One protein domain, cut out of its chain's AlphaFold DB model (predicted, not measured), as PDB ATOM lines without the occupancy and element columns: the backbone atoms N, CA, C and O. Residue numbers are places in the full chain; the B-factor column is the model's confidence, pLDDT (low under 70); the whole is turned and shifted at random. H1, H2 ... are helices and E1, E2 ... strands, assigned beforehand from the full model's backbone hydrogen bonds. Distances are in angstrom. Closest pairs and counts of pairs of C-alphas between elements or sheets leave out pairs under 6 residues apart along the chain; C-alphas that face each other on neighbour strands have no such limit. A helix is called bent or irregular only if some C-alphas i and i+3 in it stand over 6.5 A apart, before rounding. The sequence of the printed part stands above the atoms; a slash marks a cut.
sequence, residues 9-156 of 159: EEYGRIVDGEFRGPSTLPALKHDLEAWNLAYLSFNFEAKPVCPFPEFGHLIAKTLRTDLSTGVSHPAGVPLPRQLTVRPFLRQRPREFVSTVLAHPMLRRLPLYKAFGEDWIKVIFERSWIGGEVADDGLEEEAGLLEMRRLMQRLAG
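What this domain is: This is residues 9 to 156 of the 159 residues of an uncharacterized protein of Variovorax sp. B4 (UniProt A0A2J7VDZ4). The sharply kinked helix H4 forms the core, with H1, H2 and H3 packed on it and H5 loosely alongside. A small strand hairpin, E1 and E2, sits at the end opposite H5, and long loops link the early parts. The printed part has 148 residues, in the order E1 E2 H1 H2 H3 H4 H5; it is mostly helix, with under half of the residues in named elements. It is compact, with a radius of gyration of the C-alphas of 15.7 A and spans of 43 by 38 by 24 A.

How they stand to each other: E1, residues 13 to 15, and E2, residues 18 to 20, form an antiparallel hairpin; N 13 and O 20 are 2.9 A apart, within hydrogen-bond range. H1, residues 32 to 41, touches H2, residues 55 to 63, at a steep tilt of 60 degrees, opposite ways; their closest C-alphas, Ala 38 and Ile 59, are 6.5 A apart. The hub is H4, residues 110 to 129, irregular, with a kink of 110 degrees near residue 117 and C-alphas 114 and 117 9.7 A apart. With residues 119 to 127 alone it touches H1, about perpendicular at 88 degrees, closest at C-alphas Leu 40 and Ile 123, 4.8 A. With residues 110 to 111 alone it touches H2, closest at C-alphas Thr 62 and Pro 110, 5.4 A. H3, residues 93 to 102, forms a helical hairpin with H4, closest at C-alphas Pro 93 and Ser 127, 4.9 A. H5, residues 138 to 154, and H4 form a helical hairpin and only just touch, with 3 pairs of C-alphas within 8 A, closest at Phe 124 and Met 147, 7.4 A. Every O i to N i+4 pair is within hydrogen-bond range in H1, H2 and H3, against 10 of 16 in H4 and 12 of 13 in H5.

Where its parts are: E1 begins at C-alpha 13 (133.713, 98.474, 135.139). H4 is 23.6 A long from C-alpha 110 (106.821, 94.869, 130.414), and H5 is 24.8 A long, ending at C-alpha 154 (100.712, 109.323, 123.915).

The domain as a whole: The C-alphas farthest apart, Gly 17 and Gly 156, are 48.6 A apart. The printed part has no cut; the links E2 to H1, H1 to H2 and H2 to H3 are long. Residues 133 to 138 stand free, and pLDDT is under 70 at residues 130 to 144 and 154 to 156.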
ATOM      1  N   GLU A   9     130.863  93.987 126.401       92.75
ATOM      2  CA  GLU A   9     131.939  93.795 127.373       92.75
ATOM      3  C   GLU A   9     132.615  95.111 127.780       92.75
ATOM      4  O   GLU A   9     133.105  95.227 128.899       92.75
ATOM      5  N   GLU A  10     132.589  96.129 126.920       93.50
ATOM      6  CA  GLU A  10     133.252  97.417 127.163       93.50
ATOM      7  C   GLU A  10     132.394  98.421 127.949       93.50
ATOM      8  O   GLU A  10     132.835  99.534 128.240       93.50
ATOM      9  N   TYR A  11     131.165  98.040 128.305       92.69
ATOM     10  CA  TYR A  11     130.249  98.860 129.105       92.69
ATOM     11  C   TYR A  11     130.241  98.483 130.594       92.69
ATOM     12  O   TYR A  11     129.433  99.001 131.365       92.69
ATOM     13  N   GLY A  12     131.112  97.563 131.014       91.12
ATOM     14  CA  GLY A  12     131.313  97.249 132.425       91.12
ATOM     15  C   GLY A  12     132.506  97.979 133.035       91.12
ATOM     16  O   GLY A  12     133.363  98.520 132.340       91.12
ATOM     17  N   ARG A  13     132.567  97.980 134.366       89.25
ATOM     18  CA  ARG A  13     133.713  98.474 135.139       89.25
ATOM     19  C   ARG A  13     133.921  97.615 136.378       89.25
ATOM     20  O   ARG A  13     133.002  96.929 136.824       89.25
ATOM     21  N   ILE A  14     135.112  97.688 136.956       89.31
ATOM     22  CA  ILE A  14     135.393  97.050 138.242       89.31
ATOM     23  C   ILE A  14     134.750  97.892 139.352       89.31
ATOM     24  O   ILE A  14     134.993  99.095 139.441       89.31
ATOM     25  N   VAL A  15     133.904  97.268 140.168       82.81
ATOM     26  CA  VAL A  15     133.270  97.848 141.359       82.81
ATOM     27  C   VAL A  15     133.511  96.869 142.499       82.81
ATOM     28  O   VAL A  15     133.152  95.702 142.375       82.81
ATOM     29  N   ASP A  16     134.157  97.323 143.573       85.62
ATOM     30  CA  ASP A  16     134.498  96.491 144.738       85.62
ATOM     31  C   ASP A  16     135.290  95.214 144.382       85.62
ATOM     32  O   ASP A  16     135.095  94.152 144.964       85.62
ATOM     33  N   GLY A  17     136.180  95.304 143.386       88.25
ATOM     34  CA  GLY A  17     137.001  94.179 142.913       88.25
ATOM     35  C   GLY A  17     136.294  93.223 141.946       88.25
ATOM     36  O   GLY A  17     136.946  92.359 141.362       88.25
ATOM     37  N   GLU A  18     134.997  93.406 141.700       89.56
ATOM     38  CA  GLU A  18     134.218  92.595 140.767       89.56
ATOM     39  C   GLU A  18     133.928  93.359 139.476       89.56
ATOM     40  O   GLU A  18     133.542  94.531 139.491       89.56
ATOM     41  N   PHE A  19     134.053  92.692 138.329       88.56
ATOM     42  CA  PHE A  19     133.583  93.268 137.074       88.56
ATOM     43  C   PHE A  19     132.050  93.298 137.066       88.56
ATOM     44  O   PHE A  19     131.397  92.254 137.092       88.56
ATOM     45  N   ARG A  20     131.469  94.499 137.011       89.56
ATOM     46  CA  ARG A  20     130.023  94.716 136.914       89.56
ATOM     47  C   ARG A  20     129.695  95.426 135.613       89.56
ATOM     48  O   ARG A  20     130.304  96.443 135.286       89.56
ATOM     49  N   GLY A  21     128.717  94.911 134.878       91.75
ATOM     50  CA  GLY A  21     128.334  95.471 133.588       91.75
ATOM     51  C   GLY A  21     127.210  94.688 132.919       91.75
ATOM     52  O   GLY A  21     126.823  93.626 133.403       91.75
ATOM     53  N   PRO A  22     126.705  95.158 131.773       92.69
ATOM     54  CA  PRO A  22     125.634  94.471 131.060       92.69
ATOM     55  C   PRO A  22     126.035  93.067 130.580       92.69
ATOM     56  O   PRO A  22     125.181  92.188 130.505       92.69
ATOM     57  N   SER A  23     127.321  92.808 130.318       92.81
ATOM     58  CA  SER A  23     127.810  91.485 129.900       92.81
ATOM     59  C   SER A  23     127.769  90.426 131.009       92.81
ATOM     60  O   SER A  23     127.885  89.234 130.715       92.81
ATOM     61  N   THR A  24     127.570  90.818 132.274       90.56
ATOM     62  CA  THR A  24     127.365  89.865 133.376       90.56
ATOM     63  C   THR A  24     125.915  89.397 133.483       90.56
ATOM     64  O   THR A  24     125.646  88.414 134.171       90.56
ATOM     65  N   LEU A  25     124.978  90.045 132.777       89.56
ATOM     66  CA  LEU A  25     123.566  89.674 132.769       89.56
ATOM     67  C   LEU A  25     123.323  88.509 131.791       89.56
ATOM     68  O   LEU A  25     123.479  88.693 130.578       89.56
ATOM     69  N   PRO A  26     122.862  87.331 132.263       87.94
ATOM     70  CA  PRO A  26     122.650  86.165 131.399       87.94
ATOM     71  C   PRO A  26     121.654  86.407 130.261       87.94
ATOM     72  O   PRO A  26     121.775  85.812 129.200       87.94
ATOM     73  N   ALA A  27     120.684  87.305 130.462       87.62
ATOM     74  CA  ALA A  27     119.696  87.662 129.445       87.62
ATOM     75  C   ALA A  27     120.286  88.437 128.251       87.62
ATOM     76  O   ALA A  27     119.622  88.541 127.223       87.62
ATOM     77  N   LEU A  28     121.485  89.013 128.397       92.12
ATOM     78  CA  LEU A  28     122.112  89.880 127.392       92.12
ATOM     79  C   LEU A  28     123.348  89.229 126.762       92.12
ATOM     80  O   LEU A  28     123.602  89.393 125.568       92.12
ATOM     81  N   LYS A  29     124.112  88.484 127.565       80.50
ATOM     82  CA  LYS A  29     125.317  87.766 127.152       80.50
ATOM     83  C   LYS A  29     124.936  86.751 126.061       80.50
ATOM     84  O   LYS A  29     124.314  85.740 126.362       80.50
ATOM     85  N   HIS A  30     125.280  87.040 124.804       87.88
ATOM     86  CA  HIS A  30     124.965  86.264 123.582       87.88
ATOM     87  C   HIS A  30     123.621  86.533 122.875       87.88
ATOM     88  O   HIS A  30     123.319  85.855 121.894       87.88
ATOM     89  N   ASP A  31     122.846  87.544 123.276       94.19
ATOM     90  CA  ASP A  31     121.634  87.949 122.546       94.19
ATOM     91  C   ASP A  31     121.741  89.413 122.103       94.19
ATOM     92  O   ASP A  31     121.501  90.342 122.871       94.19
ATOM     93  N   LEU A  32     122.110  89.623 120.833       94.38
ATOM     94  CA  LEU A  32     122.311  90.963 120.275       94.38
ATOM     95  C   LEU A  32     121.031  91.810 120.290       94.38
ATOM     96  O   LEU A  32     121.103  93.016 120.498       94.38
ATOM     97  N   GLU A  33     119.862  91.206 120.082       96.31
ATOM     98  CA  GLU A  33     118.596  91.945 120.122       96.31
ATOM     99  C   GLU A  33     118.263  92.338 121.565       96.31
ATOM    100  O   GLU A  33     117.837  93.467 121.814       96.31
ATOM    101  N   ALA A  34     118.525  91.451 122.532       96.88
ATOM    102  CA  ALA A  34     118.400  91.801 123.943       96.88
ATOM    103  C   ALA A  34     119.353  92.926 124.339       96.88
ATOM    104  O   ALA A  34     118.947  93.858 125.035       96.88
ATOM    105  N   TRP A  35     120.590  92.878 123.846       96.62
ATOM    106  CA  TRP A  35     121.558  93.940 124.063       96.62
ATOM    107  C   TRP A  35     121.123  95.261 123.424       96.62
ATOM    108  O   TRP A  35     121.164  96.286 124.092       96.62
ATOM    109  N   ASN A  36     120.635  95.256 122.183       97.06
ATOM    110  CA  ASN A  36     120.129  96.457 121.514       97.06
ATOM    111  C   ASN A  36     118.984  97.109 122.305       97.06
ATOM    112  O   ASN A  36     118.998  98.321 122.531       97.06
ATOM    113  N   LEU A  37     118.022  96.307 122.777       97.75
ATOM    114  CA  LEU A  37     116.918  96.802 123.600       97.75
ATOM    115  C   LEU A  37     117.413  97.348 124.946       97.75
ATOM    116  O   LEU A  37     116.978  98.418 125.370       97.75
ATOM    117  N   ALA A  38     118.328  96.639 125.610       97.44
ATOM    118  CA  ALA A  38     118.904  97.068 126.881       97.44
ATOM    119  C   ALA A  38     119.697  98.368 126.730       97.44
ATOM    120  O   ALA A  38     119.504  99.287 127.522       97.44
ATOM    121  N   TYR A  39     120.524  98.469 125.688       96.19
ATOM    122  CA  TYR A  39     121.293  99.662 125.367       96.19
ATOM    123  C   TYR A  39     120.361 100.853 125.148       96.19
ATOM    124  O   TYR A  39     120.581 101.902 125.740       96.19
ATOM    125  N   LEU A  40     119.277 100.728 124.378       96.25
ATOM    126  CA  LEU A  40     118.323 101.840 124.247       96.25
ATOM    127  C   LEU A  40     117.589 102.159 125.548       96.25
ATOM    128  O   LEU A  40     117.244 103.306 125.777       96.25
ATOM    129  N   SER A  41     117.360 101.173 126.408       96.94
ATOM    130  CA  SER A  41     116.551 101.352 127.618       96.94
ATOM    131  C   SER A  41     117.329 101.907 128.813       96.94
ATOM    132  O   SER A  41     116.714 102.210 129.834       96.94
ATOM    133  N   PHE A  42     118.661 102.011 128.739       95.75
ATOM    134  CA  PHE A  42     119.479 102.507 129.844       95.75
ATOM    135  C   PHE A  42     120.830 103.075 129.385       95.75
ATOM    136  O   PHE A  42     121.484 102.537 128.493       95.75
ATOM    137  N   ASN A  43     121.285 104.149 130.040       93.75
ATOM    138  CA  ASN A  43     122.576 104.774 129.757       93.75
ATOM    139  C   ASN A  43     123.736 103.996 130.408       93.75
ATOM    140  O   ASN A  43     124.227 104.350 131.486       93.75
ATOM    141  N   PHE A  44     124.189 102.957 129.706       92.12
ATOM    142  CA  PHE A  44     125.333 102.141 130.111       92.12
ATOM    143  C   PHE A  44     126.692 102.859 130.028       92.12
ATOM    144  O   PHE A  44     127.681 102.367 130.566       92.12
ATOM    145  N   GLU A  45     126.760 104.021 129.375       90.25
ATOM    146  CA  GLU A  45     127.988 104.823 129.249       90.25
ATOM    147  C   GLU A  45     128.246 105.620 130.524       90.25
ATOM    148  O   GLU A  45     129.374 105.677 131.007       90.25
ATOM    149  N   ALA A  46     127.187 106.176 131.111       90.81
ATOM    150  CA  ALA A  46     127.266 106.888 132.380       90.81
ATOM    151  C   ALA A  46     127.318 105.934 133.584       90.81
ATOM    152  O   ALA A  46     127.970 106.220 134.594       90.81
ATOM    153  N   LYS A  47     126.597 104.809 133.515       91.12
ATOM    154  CA  LYS A  47     126.473 103.856 134.623       91.12
ATOM    155  C   LYS A  47     126.570 102.421 134.099       91.12
ATOM    156  O   LYS A  47     125.741 102.029 133.299       91.12
ATOM    157  N   PRO A  48     127.481 101.579 134.606       89.38
ATOM    158  CA  PRO A  48     127.638 100.199 134.120       89.38
ATOM    159  C   PRO A  48     126.469  99.276 134.500       89.38
ATOM    160  O   PRO A  48     126.299  98.208 133.921       89.38
ATOM    161  N   VAL A  49     125.691  99.646 135.523       90.12
ATOM    162  CA  VAL A  49     124.650  98.811 136.122       90.12
ATOM    163  C   VAL A  49     123.377  99.634 136.240       90.12
ATOM    164  O   VAL A  49     123.389 100.742 136.782       90.12
ATOM    165  N   CYS A  50     122.282  99.073 135.729       91.00
ATOM    166  CA  CYS A  50     120.951  99.626 135.911       91.00
ATOM    167  C   CYS A  50     120.554  99.508 137.392       91.00
ATOM    168  O   CYS A  50     120.682  98.419 137.952       91.00
ATOM    169  N   PRO A  51     120.083 100.588 138.045       91.56
ATOM    170  CA  PRO A  51     119.744 100.549 139.468       91.56
ATOM    171  C   PRO A  51     118.517  99.677 139.776       91.56
ATOM    172  O   PRO A  51     118.277  99.390 140.943       91.56
ATOM    173  N   PHE A  52     117.760  99.260 138.757       92.50
ATOM    174  CA  PHE A  52     116.594  98.387 138.882       92.50
ATOM    175  C   PHE A  52     117.020  96.912 138.769       92.50
ATOM    176  O   PHE A  52     117.379  96.476 137.667       92.50
ATOM    177  N   PRO A  53     116.994  96.121 139.861       90.69
ATOM    178  CA  PRO A  53     117.462  94.730 139.848       90.69
ATOM    179  C   PRO A  53     116.729  93.843 138.831       90.69
ATOM    180  O   PRO A  53     117.309  92.935 138.236       90.69
ATOM    181  N   GLU A  54     115.453  94.124 138.583       93.38
ATOM    182  CA  GLU A  54     114.586  93.417 137.646       93.38
ATOM    183  C   GLU A  54     114.820  93.790 136.176       93.38
ATOM    184  O   GLU A  54     114.204  93.193 135.292       93.38
ATOM    185  N   PHE A  55     115.700  94.751 135.875       94.75
ATOM    186  CA  PHE A  55     115.881  95.280 134.523       94.75
ATOM    187  C   PHE A  55     116.161  94.183 133.486       94.75
ATOM    188  O   PHE A  55     115.464  94.096 132.476       94.75
ATOM    189  N   GLY A  56     117.111  93.281 133.758       94.25
ATOM    190  CA  GLY A  56     117.419  92.168 132.851       94.25
ATOM    191  C   GLY A  56     116.216  91.245 132.601       94.25
ATOM    192  O   GLY A  56     116.012  90.764 131.485       94.25
ATOM    193  N   HIS A  57     115.367  91.053 133.614       94.88
ATOM    194  CA  HIS A  57     114.127  90.282 133.497       94.88
ATOM    195  C   HIS A  57     113.064  91.010 132.672       94.88
ATOM    196  O   HIS A  57     112.381  90.388 131.857       94.88
ATOM    197  N   LEU A  58     112.932  92.329 132.831       96.94
ATOM    198  CA  LEU A  58     112.021  93.151 132.029       96.94
ATOM    199  C   LEU A  58     112.416  93.161 130.548       96.94
ATOM    200  O   LEU A  58     111.537  93.049 129.688       96.94
ATOM    201  N   ILE A  59     113.718  93.215 130.246       97.44
ATOM    202  CA  ILE A  59     114.244  93.050 128.883       97.44
ATOM    203  C   ILE A  59     113.816  91.689 128.322       97.44
ATOM    204  O   ILE A  59     113.148  91.627 127.287       97.44
ATOM    205  N   ALA A  60     114.107  90.599 129.039       95.56
ATOM    206  CA  ALA A  60     113.768  89.246 128.600       95.56
ATOM    207  C   ALA A  60     112.257  89.053 128.375       95.56
ATOM    208  O   ALA A  60     111.848  88.495 127.354       95.56
ATOM    209  N   LYS A  61     111.411  89.551 129.288       96.56
ATOM    210  CA  LYS A  61     109.948  89.486 129.147       96.56
ATOM    211  C   LYS A  61     109.441  90.316 127.969       96.56
ATOM    212  O   LYS A  61     108.527  89.879 127.271       96.56
ATOM    213  N   THR A  62     110.029  91.483 127.713       97.75
ATOM    214  CA  THR A  62     109.647  92.328 126.570       97.75
ATOM    215  C   THR A  62     109.937  91.627 125.247       97.75
ATOM    216  O   THR A  62     109.059  91.543 124.392       97.75
ATOM    217  N   LEU A  63     111.106  90.997 125.119       96.94
ATOM    218  CA  LEU A  63     111.479  90.199 123.942       96.94
ATOM    219  C   LEU A  63     110.627  88.937 123.747       96.94
ATOM    220  O   LEU A  63     110.682  88.322 122.683       96.94
ATOM    221  N   ARG A  64     109.885  88.523 124.778       96.12
ATOM    222  CA  ARG A  64     108.986  87.360 124.779       96.12
ATOM    223  C   ARG A  64     107.513  87.755 124.897       96.12
ATOM    224  O   ARG A  64     106.687  86.933 125.293       96.12
ATOM    225  N   THR A  65     107.192  89.010 124.598       98.00
ATOM    226  CA  THR A  65     105.805  89.460 124.493       98.00
ATOM    227  C   THR A  65     105.305  89.191 123.083       98.00
ATOM    228  O   THR A  65     105.910  89.655 122.118       98.00
ATOM    229  N   ASP A  66     104.227  88.423 122.985       97.38
ATOM    230  CA  ASP A  66     103.456  88.269 121.761       97.38
ATOM    231  C   ASP A  66     102.744  89.592 121.471       97.38
ATOM    232  O   ASP A  66     101.922  90.065 122.252       97.38
ATOM    233  N   LEU A  67     103.095  90.219 120.359       96.81
ATOM    234  CA  LEU A  67     102.569  91.502 119.926       96.81
ATOM    235  C   LEU A  67     101.173  91.406 119.302       96.81
ATOM    236  O   LEU A  67     100.546  92.440 119.096       96.81
ATOM    237  N   SER A  68     100.657  90.203 119.045       95.62
ATOM    238  CA  SER A  68      99.261  90.020 118.638       95.62
ATOM    239  C   SER A  68      98.300  90.047 119.832       95.62
ATOM    240  O   SER A  68      97.176  90.529 119.711       95.62
ATOM    241  N   THR A  69      98.756  89.596 121.006       95.62
ATOM    242  CA  THR A  69      97.929  89.466 122.222       95.62
ATOM    243  C   THR A  69      98.358  90.384 123.372       95.62
ATOM    244  O   THR A  69      97.594  90.620 124.308       95.62
ATOM    245  N   GLY A  70      99.582  90.908 123.338       95.12
ATOM    246  CA  GLY A  70     100.201  91.664 124.429       95.12
ATOM    247  C   GLY A  70     100.620  90.806 125.630       95.12
ATOM    248  O   GLY A  70     100.895  91.358 126.701       95.12
ATOM    249  N   VAL A  71     100.647  89.477 125.491       96.25
ATOM    250  CA  VAL A  71     100.964  88.536 126.577       96.25
ATOM    251  C   VAL A  71     102.449  88.176 126.564       96.25
ATOM    252  O   VAL A  71     103.023  87.846 125.531       96.25
ATOM    253  N   SER A  72     103.090  88.228 127.733       96.12
ATOM    254  CA  SER A  72     104.488  87.821 127.903       96.12
ATOM    255  C   SER A  72     104.589  86.345 128.286       96.12
ATOM    256  O   SER A  72     103.999  85.922 129.279       96.12
ATOM    257  N   HIS A  73     105.389  85.575 127.548       94.44
ATOM    258  CA  HIS A  73     105.536  84.133 127.758       94.44
ATOM    259  C   HIS A  73     106.825  83.779 128.527       94.44
ATOM    260  O   HIS A  73     107.890  84.340 128.239       94.44
ATOM    261  N   PRO A  74     106.788  82.813 129.466       90.44
ATOM    262  CA  PRO A  74     107.965  82.379 130.226       90.44
ATOM    263  C   PRO A  74     109.000  81.680 129.335       90.44
ATOM    264  O   PRO A  74     108.671  81.208 128.244       90.44
ATOM    265  N   ALA A  75     110.256  81.612 129.791       80.38
ATOM    266  CA  ALA A  75     111.335  80.900 129.106       80.38
ATOM    267  C   ALA A  75     111.004  79.398 129.028       80.38
ATOM    268  O   ALA A  75     110.842  78.751 130.055       80.38
ATOM    269  N   GLY A  76     110.838  78.869 127.814       83.00
ATOM    270  CA  GLY A  76     110.454  77.471 127.567       83.00
ATOM    271  C   GLY A  76     109.198  77.308 126.709       83.00
ATOM    272  O   GLY A  76     109.044  76.293 126.043       83.00
ATOM    273  N   VAL A  77     108.339  78.328 126.637       90.31
ATOM    274  CA  VAL A  77     107.197  78.315 125.711       90.31
ATOM    275  C   VAL A  77     107.679  78.662 124.295       90.31
ATOM    276  O   VAL A  77     108.337  79.697 124.127       90.31
ATOM    277  N   PRO A  78     107.380  77.847 123.268       90.44
ATOM    278  CA  PRO A  78     107.644  78.219 121.884       90.44
ATOM    279  C   PRO A  78     106.860  79.484 121.523       90.44
ATOM    280  O   PRO A  78     105.639  79.515 121.629       90.44
ATOM    281  N   LEU A  79     107.569  80.532 121.111       92.62
ATOM    282  CA  LEU A  79     106.972  81.775 120.632       92.62
ATOM    283  C   LEU A  79     107.643  82.140 119.306       92.62
ATOM    284  O   LEU A  79     108.865  82.340 119.293       92.62
ATOM    285  N   PRO A  80     106.892  82.212 118.195       94.06
ATOM    286  CA  PRO A  80     107.464  82.597 116.918       94.06
ATOM    287  C   PRO A  80     108.070  83.997 116.997       94.06
ATOM    288  O   PRO A  80     107.418  84.956 117.411       94.06
ATOM    289  N   ARG A  81     109.335  84.129 116.593       93.44
ATOM    290  CA  ARG A  81     110.094  85.383 116.728       93.44
ATOM    291  C   ARG A  81     109.432  86.545 115.990       93.44
ATOM    292  O   ARG A  81     109.509  87.672 116.469       93.44
ATOM    293  N   GLN A  82     108.766  86.264 114.870       94.81
ATOM    294  CA  GLN A  82     108.041  87.248 114.065       94.81
ATOM    295  C   GLN A  82     106.865  87.908 114.795       94.81
ATOM    296  O   GLN A  82     106.450  88.986 114.394       94.81
ATOM    297  N   LEU A  83     106.357  87.293 115.867       95.88
ATOM    298  CA  LEU A  83     105.277  87.846 116.687       95.88
ATOM    299  C   LEU A  83     105.792  88.709 117.845       95.88
ATOM    300  O   LEU A  83     105.009  89.124 118.686       95.88
ATOM    301  N   THR A  84     107.098  88.958 117.945       96.75
ATOM    302  CA  THR A  84     107.702  89.696 119.068       96.75
ATOM    303  C   THR A  84     108.299  91.021 118.605       96.75
ATOM    304  O   THR A  84     108.315  91.313 117.417       96.75
ATOM    305  N   VAL A  85     108.874  91.805 119.522       96.19
ATOM    306  CA  VAL A  85     109.635  93.024 119.175       96.19
ATOM    307  C   VAL A  85     110.975  92.737 118.474       96.19
ATOM    308  O   VAL A  85     111.622  93.649 117.968       96.19
ATOM    309  N   ARG A  86     111.425  91.477 118.445       96.56
ATOM    310  CA  ARG A  86     112.742  91.084 117.913       96.56
ATOM    311  C   ARG A  86     112.989  91.469 116.452       96.56
ATOM    312  O   ARG A  86     114.080  91.956 116.170       96.56
ATOM    313  N   PRO A  87     112.038  91.302 115.513       96.12
ATOM    314  CA  PRO A  87     112.229  91.743 114.136       96.12
ATOM    315  C   PRO A  87     112.439  93.256 114.036       96.12
ATOM    316  O   PRO A  87     113.242  93.693 113.219       96.12
ATOM    317  N   PHE A  88     111.783  94.047 114.894       96.12
ATOM    318  CA  PHE A  88     111.936  95.505 114.907       96.12
ATOM    319  C   PHE A  88     113.345  95.912 115.356       96.12
ATOM    320  O   PHE A  88     113.902  96.866 114.838       96.12
ATOM    321  N   LEU A  89     113.975  95.141 116.249       95.94
ATOM    322  CA  LEU A  89     115.348  95.379 116.730       95.94
ATOM    323  C   LEU A  89     116.446  95.129 115.674       95.94
ATOM    324  O   LEU A  89     117.639  95.205 115.984       95.94
ATOM    325  N   ARG A  90     116.054  94.786 114.441       93.94
ATOM    326  CA  ARG A  90     116.942  94.672 113.273       93.94
ATOM    327  C   ARG A  90     116.923  95.918 112.385       93.94
ATOM    328  O   ARG A  90     117.776  96.013 111.506       93.94
ATOM    329  N   GLN A  91     115.958  96.810 112.600       94.12
ATOM    330  CA  GLN A  91     115.875  98.118 111.956       94.12
ATOM    331  C   GLN A  91     116.956  99.052 112.516       94.12
ATOM    332  O   GLN A  91     117.692  98.681 113.436       94.12
ATOM    333  N   ARG A  92     117.064 100.272 111.986       92.12
ATOM    334  CA  ARG A  92     117.882 101.305 112.636       92.12
ATOM    335  C   ARG A  92     117.256 101.706 113.982       92.12
ATOM    336  O   ARG A  92     116.044 101.556 114.150       92.12
ATOM    337  N   PRO A  93     118.027 102.235 114.951       92.44
ATOM    338  CA  PRO A  93     117.496 102.593 116.268       92.44
ATOM    339  C   PRO A  93     116.270 103.512 116.214       92.44
ATOM    340  O   PRO A  93     115.285 103.243 116.899       92.44
ATOM    341  N   ARG A  94     116.308 104.551 115.367       90.56
ATOM    342  CA  ARG A  94     115.198 105.501 115.188       90.56
ATOM    343  C   ARG A  94     113.952 104.814 114.617       90.56
ATOM    344  O   ARG A  94     112.863 104.949 115.163       90.56
ATOM    345  N   GLU A  95     114.124 103.992 113.583       92.44
ATOM    346  CA  GLU A  95     113.043 103.204 112.970       92.44
ATOM    347  C   GLU A  95     112.411 102.216 113.959       92.44
ATOM    348  O   GLU A  95     111.185 102.096 114.020       92.44
ATOM    349  N   PHE A  96     113.236 101.549 114.774       94.50
ATOM    350  CA  PHE A  96     112.773 100.663 115.838       94.50
ATOM    351  C   PHE A  96     111.890 101.419 116.831       94.50
ATOM    352  O   PHE A  96     110.794 100.952 117.153       94.50
ATOM    353  N   VAL A  97     112.354 102.580 117.302       93.31
ATOM    354  CA  VAL A  97     111.599 103.416 118.236       93.31
ATOM    355  C   VAL A  97     110.276 103.835 117.601       93.31
ATOM    356  O   VAL A  97     109.226 103.550 118.174       93.31
ATOM    357  N   SER A  98     110.285 104.386 116.386       90.88
ATOM    358  CA  SER A  98     109.060 104.776 115.675       90.88
ATOM    359  C   SER A  98     108.086 103.607 115.483       90.88
ATOM    360  O   SER A  98     106.886 103.757 115.727       90.88
ATOM    361  N   THR A  99     108.588 102.418 115.136       93.62
ATOM    362  CA  THR A  99     107.778 101.200 114.976       93.62
ATOM    363  C   THR A  99     107.141 100.766 116.294       93.62
ATOM    364  O   THR A  99     105.942 100.493 116.344       93.62
ATOM    365  N   VAL A 100     107.914 100.718 117.383       93.81
ATOM    366  CA  VAL A 100     107.417 100.324 118.710       93.81
ATOM    367  C   VAL A 100     106.375 101.310 119.227       93.81
ATOM    368  O   VAL A 100     105.375 100.891 119.807       93.81
ATOM    369  N   LEU A 101     106.568 102.603 118.983       90.88
ATOM    370  CA  LEU A 101     105.654 103.654 119.420       90.88
ATOM    371  C   LEU A 101     104.326 103.652 118.669       90.88
ATOM    372  O   LEU A 101     103.285 103.925 119.264       90.88
ATOM    373  N   ALA A 102     104.355 103.325 117.379       90.81
ATOM    374  CA  ALA A 102     103.152 103.141 116.578       90.81
ATOM    375  C   ALA A 102     102.421 101.824 116.899       90.81
ATOM    376  O   ALA A 102     101.273 101.637 116.496       90.81
ATOM    377  N   HIS A 103     103.067 100.896 117.612       93.88
ATOM    378  CA  HIS A 103     102.519  99.571 117.840       93.88
ATOM    379  C   HIS A 103     101.394  99.591 118.897       93.88
ATOM    380  O   HIS A 103     101.617 100.021 120.033       93.88
ATOM    381  N   PRO A 104     100.199  99.030 118.616       93.94
ATOM    382  CA  PRO A 104      99.056  99.086 119.537       93.94
ATOM    383  C   PRO A 104      99.323  98.386 120.880       93.94
ATOM    384  O   PRO A 104      98.759  98.753 121.911       93.94
ATOM    385  N   MET A 105     100.210  97.384 120.895       96.38
ATOM    386  CA  MET A 105     100.607  96.670 122.117       96.38
ATOM    387  C   MET A 105     101.718  97.343 122.932       96.38
ATOM    388  O   MET A 105     102.149  96.760 123.926       96.38
ATOM    389  N   LEU A 106     102.165  98.559 122.588       95.12
ATOM    390  CA  LEU A 106     103.212  99.275 123.332       95.12
ATOM    391  C   LEU A 106     102.967  99.257 124.847       95.12
ATOM    392  O   LEU A 106     103.816  98.823 125.623       95.12
ATOM    393  N   ARG A 107     101.759  99.652 125.266       96.06
ATOM    394  CA  ARG A 107     101.375  99.736 126.687       96.06
ATOM    395  C   ARG A 107     101.278  98.374 127.381       96.06
ATOM    396  O   ARG A 107     101.131  98.298 128.600       96.06
ATOM    397  N   ARG A 108     101.317  97.279 126.617       97.50
ATOM    398  CA  ARG A 108     101.333  95.912 127.148       97.50
ATOM    399  C   ARG A 108     102.751  95.405 127.402       97.50
ATOM    400  O   ARG A 108     102.890  94.467 128.191       97.50
ATOM    401  N   LEU A 109     103.769  96.045 126.822       97.88
ATOM    402  CA  LEU A 109     105.164  95.665 127.006       97.88
ATOM    403  C   LEU A 109     105.592  95.812 128.480       97.88
ATOM    404  O   LEU A 109     105.307  96.834 129.104       97.88
ATOM    405  N   PRO A 110     106.310  94.827 129.045       98.00
ATOM    406  CA  PRO A 110     106.821  94.869 130.414       98.00
ATOM    407  C   PRO A 110     107.642  96.115 130.756       98.00
ATOM    408  O   PRO A 110     107.435  96.677 131.825       98.00
ATOM    409  N   LEU A 111     108.527  96.577 129.862       98.00
ATOM    410  CA  LEU A 111     109.297  97.809 130.089       98.00
ATOM    411  C   LEU A 111     108.391  99.042 130.201       98.00
ATOM    412  O   LEU A 111     108.553  99.826 131.131       98.00
ATOM    413  N   TYR A 112     107.386  99.172 129.328       97.69
ATOM    414  CA  TYR A 112     106.403 100.254 129.431       97.69
ATOM    415  C   TYR A 112     105.589 100.151 130.721       97.69
ATOM    416  O   TYR A 112     105.343 101.149 131.381       97.69
ATOM    417  N   LYS A 113     105.161  98.950 131.122       97.69
ATOM    418  CA  LYS A 113     104.412  98.784 132.378       97.69
ATOM    419  C   LYS A 113     105.231  99.169 133.611       97.69
ATOM    420  O   LYS A 113     104.651  99.658 134.570       97.69
ATOM    421  N   ALA A 114     106.540  98.918 133.590       97.31
ATOM    422  CA  ALA A 114     107.430  99.220 134.708       97.31
ATOM    423  C   ALA A 114     107.802 100.708 134.787       97.31
ATOM    424  O   ALA A 114     107.857 101.264 135.877       97.31
ATOM    425  N   PHE A 115     108.046 101.348 133.640       96.38
ATOM    426  CA  PHE A 115     108.673 102.676 133.578       96.38
ATOM    427  C   PHE A 115     107.828 103.738 132.854       96.38
ATOM    428  O   PHE A 115     108.201 104.906 132.810       96.38
ATOM    429  N   GLY A 116     106.698 103.351 132.265       94.94
ATOM    430  CA  GLY A 116     105.759 104.245 131.597       94.94
ATOM    431  C   GLY A 116     106.384 105.073 130.476       94.94
ATOM    432  O   GLY A 116     107.179 104.590 129.669       94.94
ATOM    433  N   GLU A 117     105.994 106.345 130.437       93.62
ATOM    434  CA  GLU A 117     106.475 107.325 129.461       93.62
ATOM    435  C   GLU A 117     107.959 107.665 129.633       93.62
ATOM    436  O   GLU A 117     108.603 108.060 128.665       93.62
ATOM    437  N   ASP A 118     108.535 107.482 130.822       94.50
ATOM    438  CA  ASP A 118     109.955 107.773 131.029       94.50
ATOM    439  C   ASP A 118     110.840 106.800 130.255       94.50
ATOM    440  O   ASP A 118     111.844 107.207 129.674       94.50
ATOM    441  N   TRP A 119     110.425 105.537 130.122       96.06
ATOM    442  CA  TRP A 119     111.114 104.610 129.224       96.06
ATOM    443  C   TRP A 119     111.012 105.030 127.758       96.06
ATOM    444  O   TRP A 119     111.987 104.879 127.028       96.06
ATOM    445  N   ILE A 120     109.883 105.610 127.335       94.94
ATOM    446  CA  ILE A 120     109.733 106.139 125.973       94.94
ATOM    447  C   ILE A 120     110.719 107.272 125.707       94.94
ATOM    448  O   ILE A 120     111.411 107.245 124.689       94.94
ATOM    449  N   LYS A 121     110.813 108.233 126.631       92.25
ATOM    450  CA  LYS A 121     111.775 109.336 126.525       92.25
ATOM    451  C   LYS A 121     113.196 108.794 126.402       92.25
ATOM    452  O   LYS A 121     113.908 109.162 125.474       92.25
ATOM    453  N   VAL A 122     113.553 107.837 127.261       94.25
ATOM    454  CA  VAL A 122     114.879 107.214 127.264       94.25
ATOM    455  C   VAL A 122     115.177 106.511 125.939       94.25
ATOM    456  O   VAL A 122     116.196 106.819 125.329       94.25
ATOM    457  N   ILE A 123     114.319 105.606 125.447       94.94
ATOM    458  CA  ILE A 123     114.619 104.893 124.190       94.94
ATOM    459  C   ILE A 123     114.686 105.841 122.996       94.94
ATOM    460  O   ILE A 123     115.497 105.614 122.101       94.94
ATOM    461  N   PHE A 124     113.871 106.899 122.991       91.81
ATOM    462  CA  PHE A 124     113.899 107.902 121.941       91.81
ATOM    463  C   PHE A 124     115.211 108.677 121.984       91.81
ATOM    464  O   PHE A 124     115.951 108.597 121.012       91.81
ATOM    465  N   GLU A 125     115.567 109.320 123.101       90.31
ATOM    466  CA  GLU A 125     116.839 110.052 123.258       90.31
ATOM    467  C   GLU A 125     118.039 109.178 122.873       90.31
ATOM    468  O   GLU A 125     118.913 109.570 122.102       90.31
ATOM    469  N   ARG A 126     118.042 107.930 123.346       91.31
ATOM    470  CA  ARG A 126     119.109 106.962 123.083       91.31
ATOM    471  C   ARG A 126     119.171 106.525 121.617       91.31
ATOM    472  O   ARG A 126     120.249 106.158 121.154       91.31
ATOM    473  N   SER A 127     118.059 106.567 120.879       90.88
ATOM    474  CA  SER A 127     118.040 106.227 119.450       90.88
ATOM    475  C   SER A 127     118.754 107.251 118.569       90.88
ATOM    476  O   SER A 127     119.204 106.888 117.488       90.88
ATOM    477  N   TRP A 128     118.926 108.485 119.054       84.06
ATOM    478  CA  TRP A 128     119.706 109.531 118.383       84.06
ATOM    479  C   TRP A 128     121.211 109.401 118.624       84.06
ATOM    480  O   TRP A 128     122.000 109.796 117.778       84.06
ATOM    481  N   ILE A 129     121.612 108.797 119.745       79.62
ATOM    482  CA  ILE A 129     123.025 108.587 120.112       79.62
ATOM    483  C   ILE A 129     123.599 107.335 119.420       79.62
ATOM    484  O   ILE A 129     124.799 107.227 119.168       79.62
ATOM    485  N   GLY A 130     122.739 106.356 119.125       60.59
ATOM    486  CA  GLY A 130     123.112 105.066 118.556       60.59
ATOM    487  C   GLY A 130     123.501 105.123 117.077       60.59
ATOM    488  O   GLY A 130     122.718 104.731 116.223       60.59
ATOM    489  N   GLY A 131     124.735 105.524 116.775       51.91
ATOM    490  CA  GLY A 131     125.465 105.077 115.580       51.91
ATOM    491  C   GLY A 131     125.079 105.662 114.215       51.91
ATOM    492  O   GLY A 131     125.656 105.223 113.221       51.91
ATOM    493  N   GLU A 132     124.191 106.651 114.130       50.41
ATOM    494  CA  GLU A 132     124.139 107.541 112.962       50.41
ATOM    495  C   GLU A 132     124.985 108.779 113.266       50.41
ATOM    496  O   GLU A 132     124.536 109.725 113.901       50.41
ATOM    497  N   VAL A 133     126.251 108.751 112.841       47.56
ATOM    498  CA  VAL A 133     127.004 109.992 112.639       47.56
ATOM    499  C   VAL A 133     126.430 110.622 111.370       47.56
ATOM    500  O   VAL A 133     126.826 110.251 110.268       47.56
ATOM    501  N   ALA A 134     125.457 111.515 111.528       41.41
ATOM    502  CA  ALA A 134     125.071 112.485 110.512       41.41
ATOM    503  C   ALA A 134     125.215 113.880 111.130       41.41
ATOM    504  O   ALA A 134     124.491 114.289 112.034       41.41
ATOM    505  N   ASP A 135     126.290 114.515 110.693       53.59
ATOM    506  CA  ASP A 135     126.821 115.816 111.062       53.59
ATOM    507  C   ASP A 135     126.152 116.885 110.186       53.59
ATOM    508  O   ASP A 135     126.562 117.063 109.042       53.59
ATOM    509  N   ASP A 136     125.095 117.542 110.681       47.56
ATOM    510  CA  ASP A 136     124.620 118.840 110.151       47.56
ATOM    511  C   ASP A 136     123.706 119.672 111.088       47.56
ATOM    512  O   ASP A 136     123.303 120.777 110.724       47.56
ATOM    513  N   GLY A 137     123.394 119.228 112.313       51.22
ATOM    514  CA  GLY A 137     122.668 120.035 113.317       51.22
ATOM    515  C   GLY A 137     121.179 120.299 113.024       51.22
ATOM    516  O   GLY A 137     120.455 120.746 113.911       51.22
ATOM    517  N   LEU A 138     120.686 119.966 111.827       54.09
ATOM    518  CA  LEU A 138     119.267 120.045 111.448       54.09
ATOM    519  C   LEU A 138     118.451 118.853 111.978       54.09
ATOM    520  O   LEU A 138     117.244 118.955 112.202       54.09
ATOM    521  N   GLU A 139     119.115 117.723 112.219       57.31
ATOM    522  CA  GLU A 139     118.501 116.501 112.741       57.31
ATOM    523  C   GLU A 139     118.011 116.626 114.198       57.31
ATOM    524  O   GLU A 139     117.008 116.015 114.569       57.31
ATOM    525  N   GLU A 140     118.656 117.455 115.022       57.03
ATOM    526  CA  GLU A 140     118.338 117.584 116.451       57.03
ATOM    527  C   GLU A 140     116.995 118.300 116.688       57.03
ATOM    528  O   GLU A 140     116.170 117.854 117.492       57.03
ATOM    529  N   GLU A 141     116.713 119.365 115.928       58.75
ATOM    530  CA  GLU A 141     115.440 120.094 116.000       58.75
ATOM    531  C   GLU A 141     114.274 119.248 115.459       58.75
ATOM    532  O   GLU A 141     113.186 119.224 116.047       58.75
ATOM    533  N   ALA A 142     114.516 118.470 114.396       64.81
ATOM    534  CA  ALA A 142     113.561 117.493 113.879       64.81
ATOM    535  C   ALA A 142     113.254 116.396 114.914       64.81
ATOM    536  O   ALA A 142     112.082 116.075 115.136       64.81
ATOM    537  N   GLY A 143     114.275 115.885 115.609       65.62
ATOM    538  CA  GLY A 143     114.112 114.901 116.676       65.62
ATOM    539  C   GLY A 143     113.319 115.434 117.867       65.62
ATOM    540  O   GLY A 143     112.402 114.772 118.355       65.62
ATOM    541  N   LEU A 144     113.579 116.667 118.299       67.75
ATOM    542  CA  LEU A 144     112.800 117.310 119.363       67.75
ATOM    543  C   LEU A 144     111.336 117.533 118.956       67.75
ATOM    544  O   LEU A 144     110.422 117.308 119.758       67.75
ATOM    545  N   LEU A 145     111.087 117.938 117.707       72.88
ATOM    546  CA  LEU A 145     109.733 118.110 117.183       72.88
ATOM    547  C   LEU A 145     108.984 116.770 117.101       72.88
ATOM    548  O   LEU A 145     107.799 116.694 117.442       72.88
ATOM    549  N   GLU A 146     109.669 115.706 116.686       73.44
ATOM    550  CA  GLU A 146     109.117 114.356 116.611       73.44
ATOM    551  C   GLU A 146     108.818 113.786 118.003       73.44
ATOM    552  O   GLU A 146     107.714 113.279 118.223       73.44
ATOM    553  N   MET A 147     109.718 113.983 118.975       71.50
ATOM    554  CA  MET A 147     109.479 113.672 120.389       71.50
ATOM    555  C   MET A 147     108.257 114.421 120.925       71.50
ATOM    556  O   MET A 147     107.412 113.851 121.615       71.50
ATOM    557  N   ARG A 148     108.119 115.709 120.600       72.19
ATOM    558  CA  ARG A 148     106.988 116.522 121.063       72.19
ATOM    559  C   ARG A 148     105.663 116.017 120.498       72.19
ATOM    560  O   ARG A 148     104.716 115.813 121.260       72.19
ATOM    561  N   ARG A 149     105.606 115.755 119.188       76.38
ATOM    562  CA  ARG A 149     104.440 115.143 118.522       76.38
ATOM    563  C   ARG A 149     104.134 113.761 119.092       76.38
ATOM    564  O   ARG A 149     102.975 113.366 119.207       76.38
ATOM    565  N   LEU A 150     105.166 113.005 119.447       70.75
ATOM    566  CA  LEU A 150     105.032 111.697 120.065       70.75
ATOM    567  C   LEU A 150     104.398 111.779 121.458       70.75
ATOM    568  O   LEU A 150     103.417 111.083 121.715       70.75
ATOM    569  N   MET A 151     104.911 112.643 122.332       74.50
ATOM    570  CA  MET A 151     104.366 112.835 123.679       74.50
ATOM    571  C   MET A 151     102.914 113.332 123.636       74.50
ATOM    572  O   MET A 151     102.087 112.890 124.430       74.50
ATOM    573  N   GLN A 152     102.563 114.182 122.664       74.75
ATOM    574  CA  GLN A 152     101.180 114.625 122.439       74.75
ATOM    575  C   GLN A 152     100.247 113.467 122.047       74.75
ATOM    576  O   GLN A 152      99.171 113.322 122.635       74.75
ATOM    577  N   ARG A 153     100.684 112.587 121.131       71.19
ATOM    578  CA  ARG A 153      99.941 111.368 120.756       71.19
ATOM    579  C   ARG A 153      99.740 110.425 121.943       71.19
ATOM    580  O   ARG A 153      98.641 109.913 122.141       71.19
ATOM    581  N   LEU A 154     100.781 110.208 122.747       67.06
ATOM    582  CA  LEU A 154     100.712 109.323 123.915       67.06
ATOM    583  C   LEU A 154      99.791 109.867 125.014       67.06
ATOM    584  O   LEU A 154      99.062 109.083 125.626       67.06
ATOM    585  N   ALA A 155      99.752 111.188 125.195       67.62
ATOM    586  CA  ALA A 155      98.874 111.872 126.140       67.62
ATOM    587  C   ALA A 155      97.390 111.904 125.714       67.62
ATOM    588  O   ALA A 155      96.569 112.479 126.425       67.62
ATOM    589  N   GLY A 156      97.031 111.333 124.554       61.66
ATOM    590  CA  GLY A 156      95.669 111.406 124.013       61.66
ATOM    591  C   GLY A 156      95.249 112.824 123.615       61.66
ATOM    592  O   GLY A 156      94.061 113.088 123.463       61.66
TER     593      GLY A 156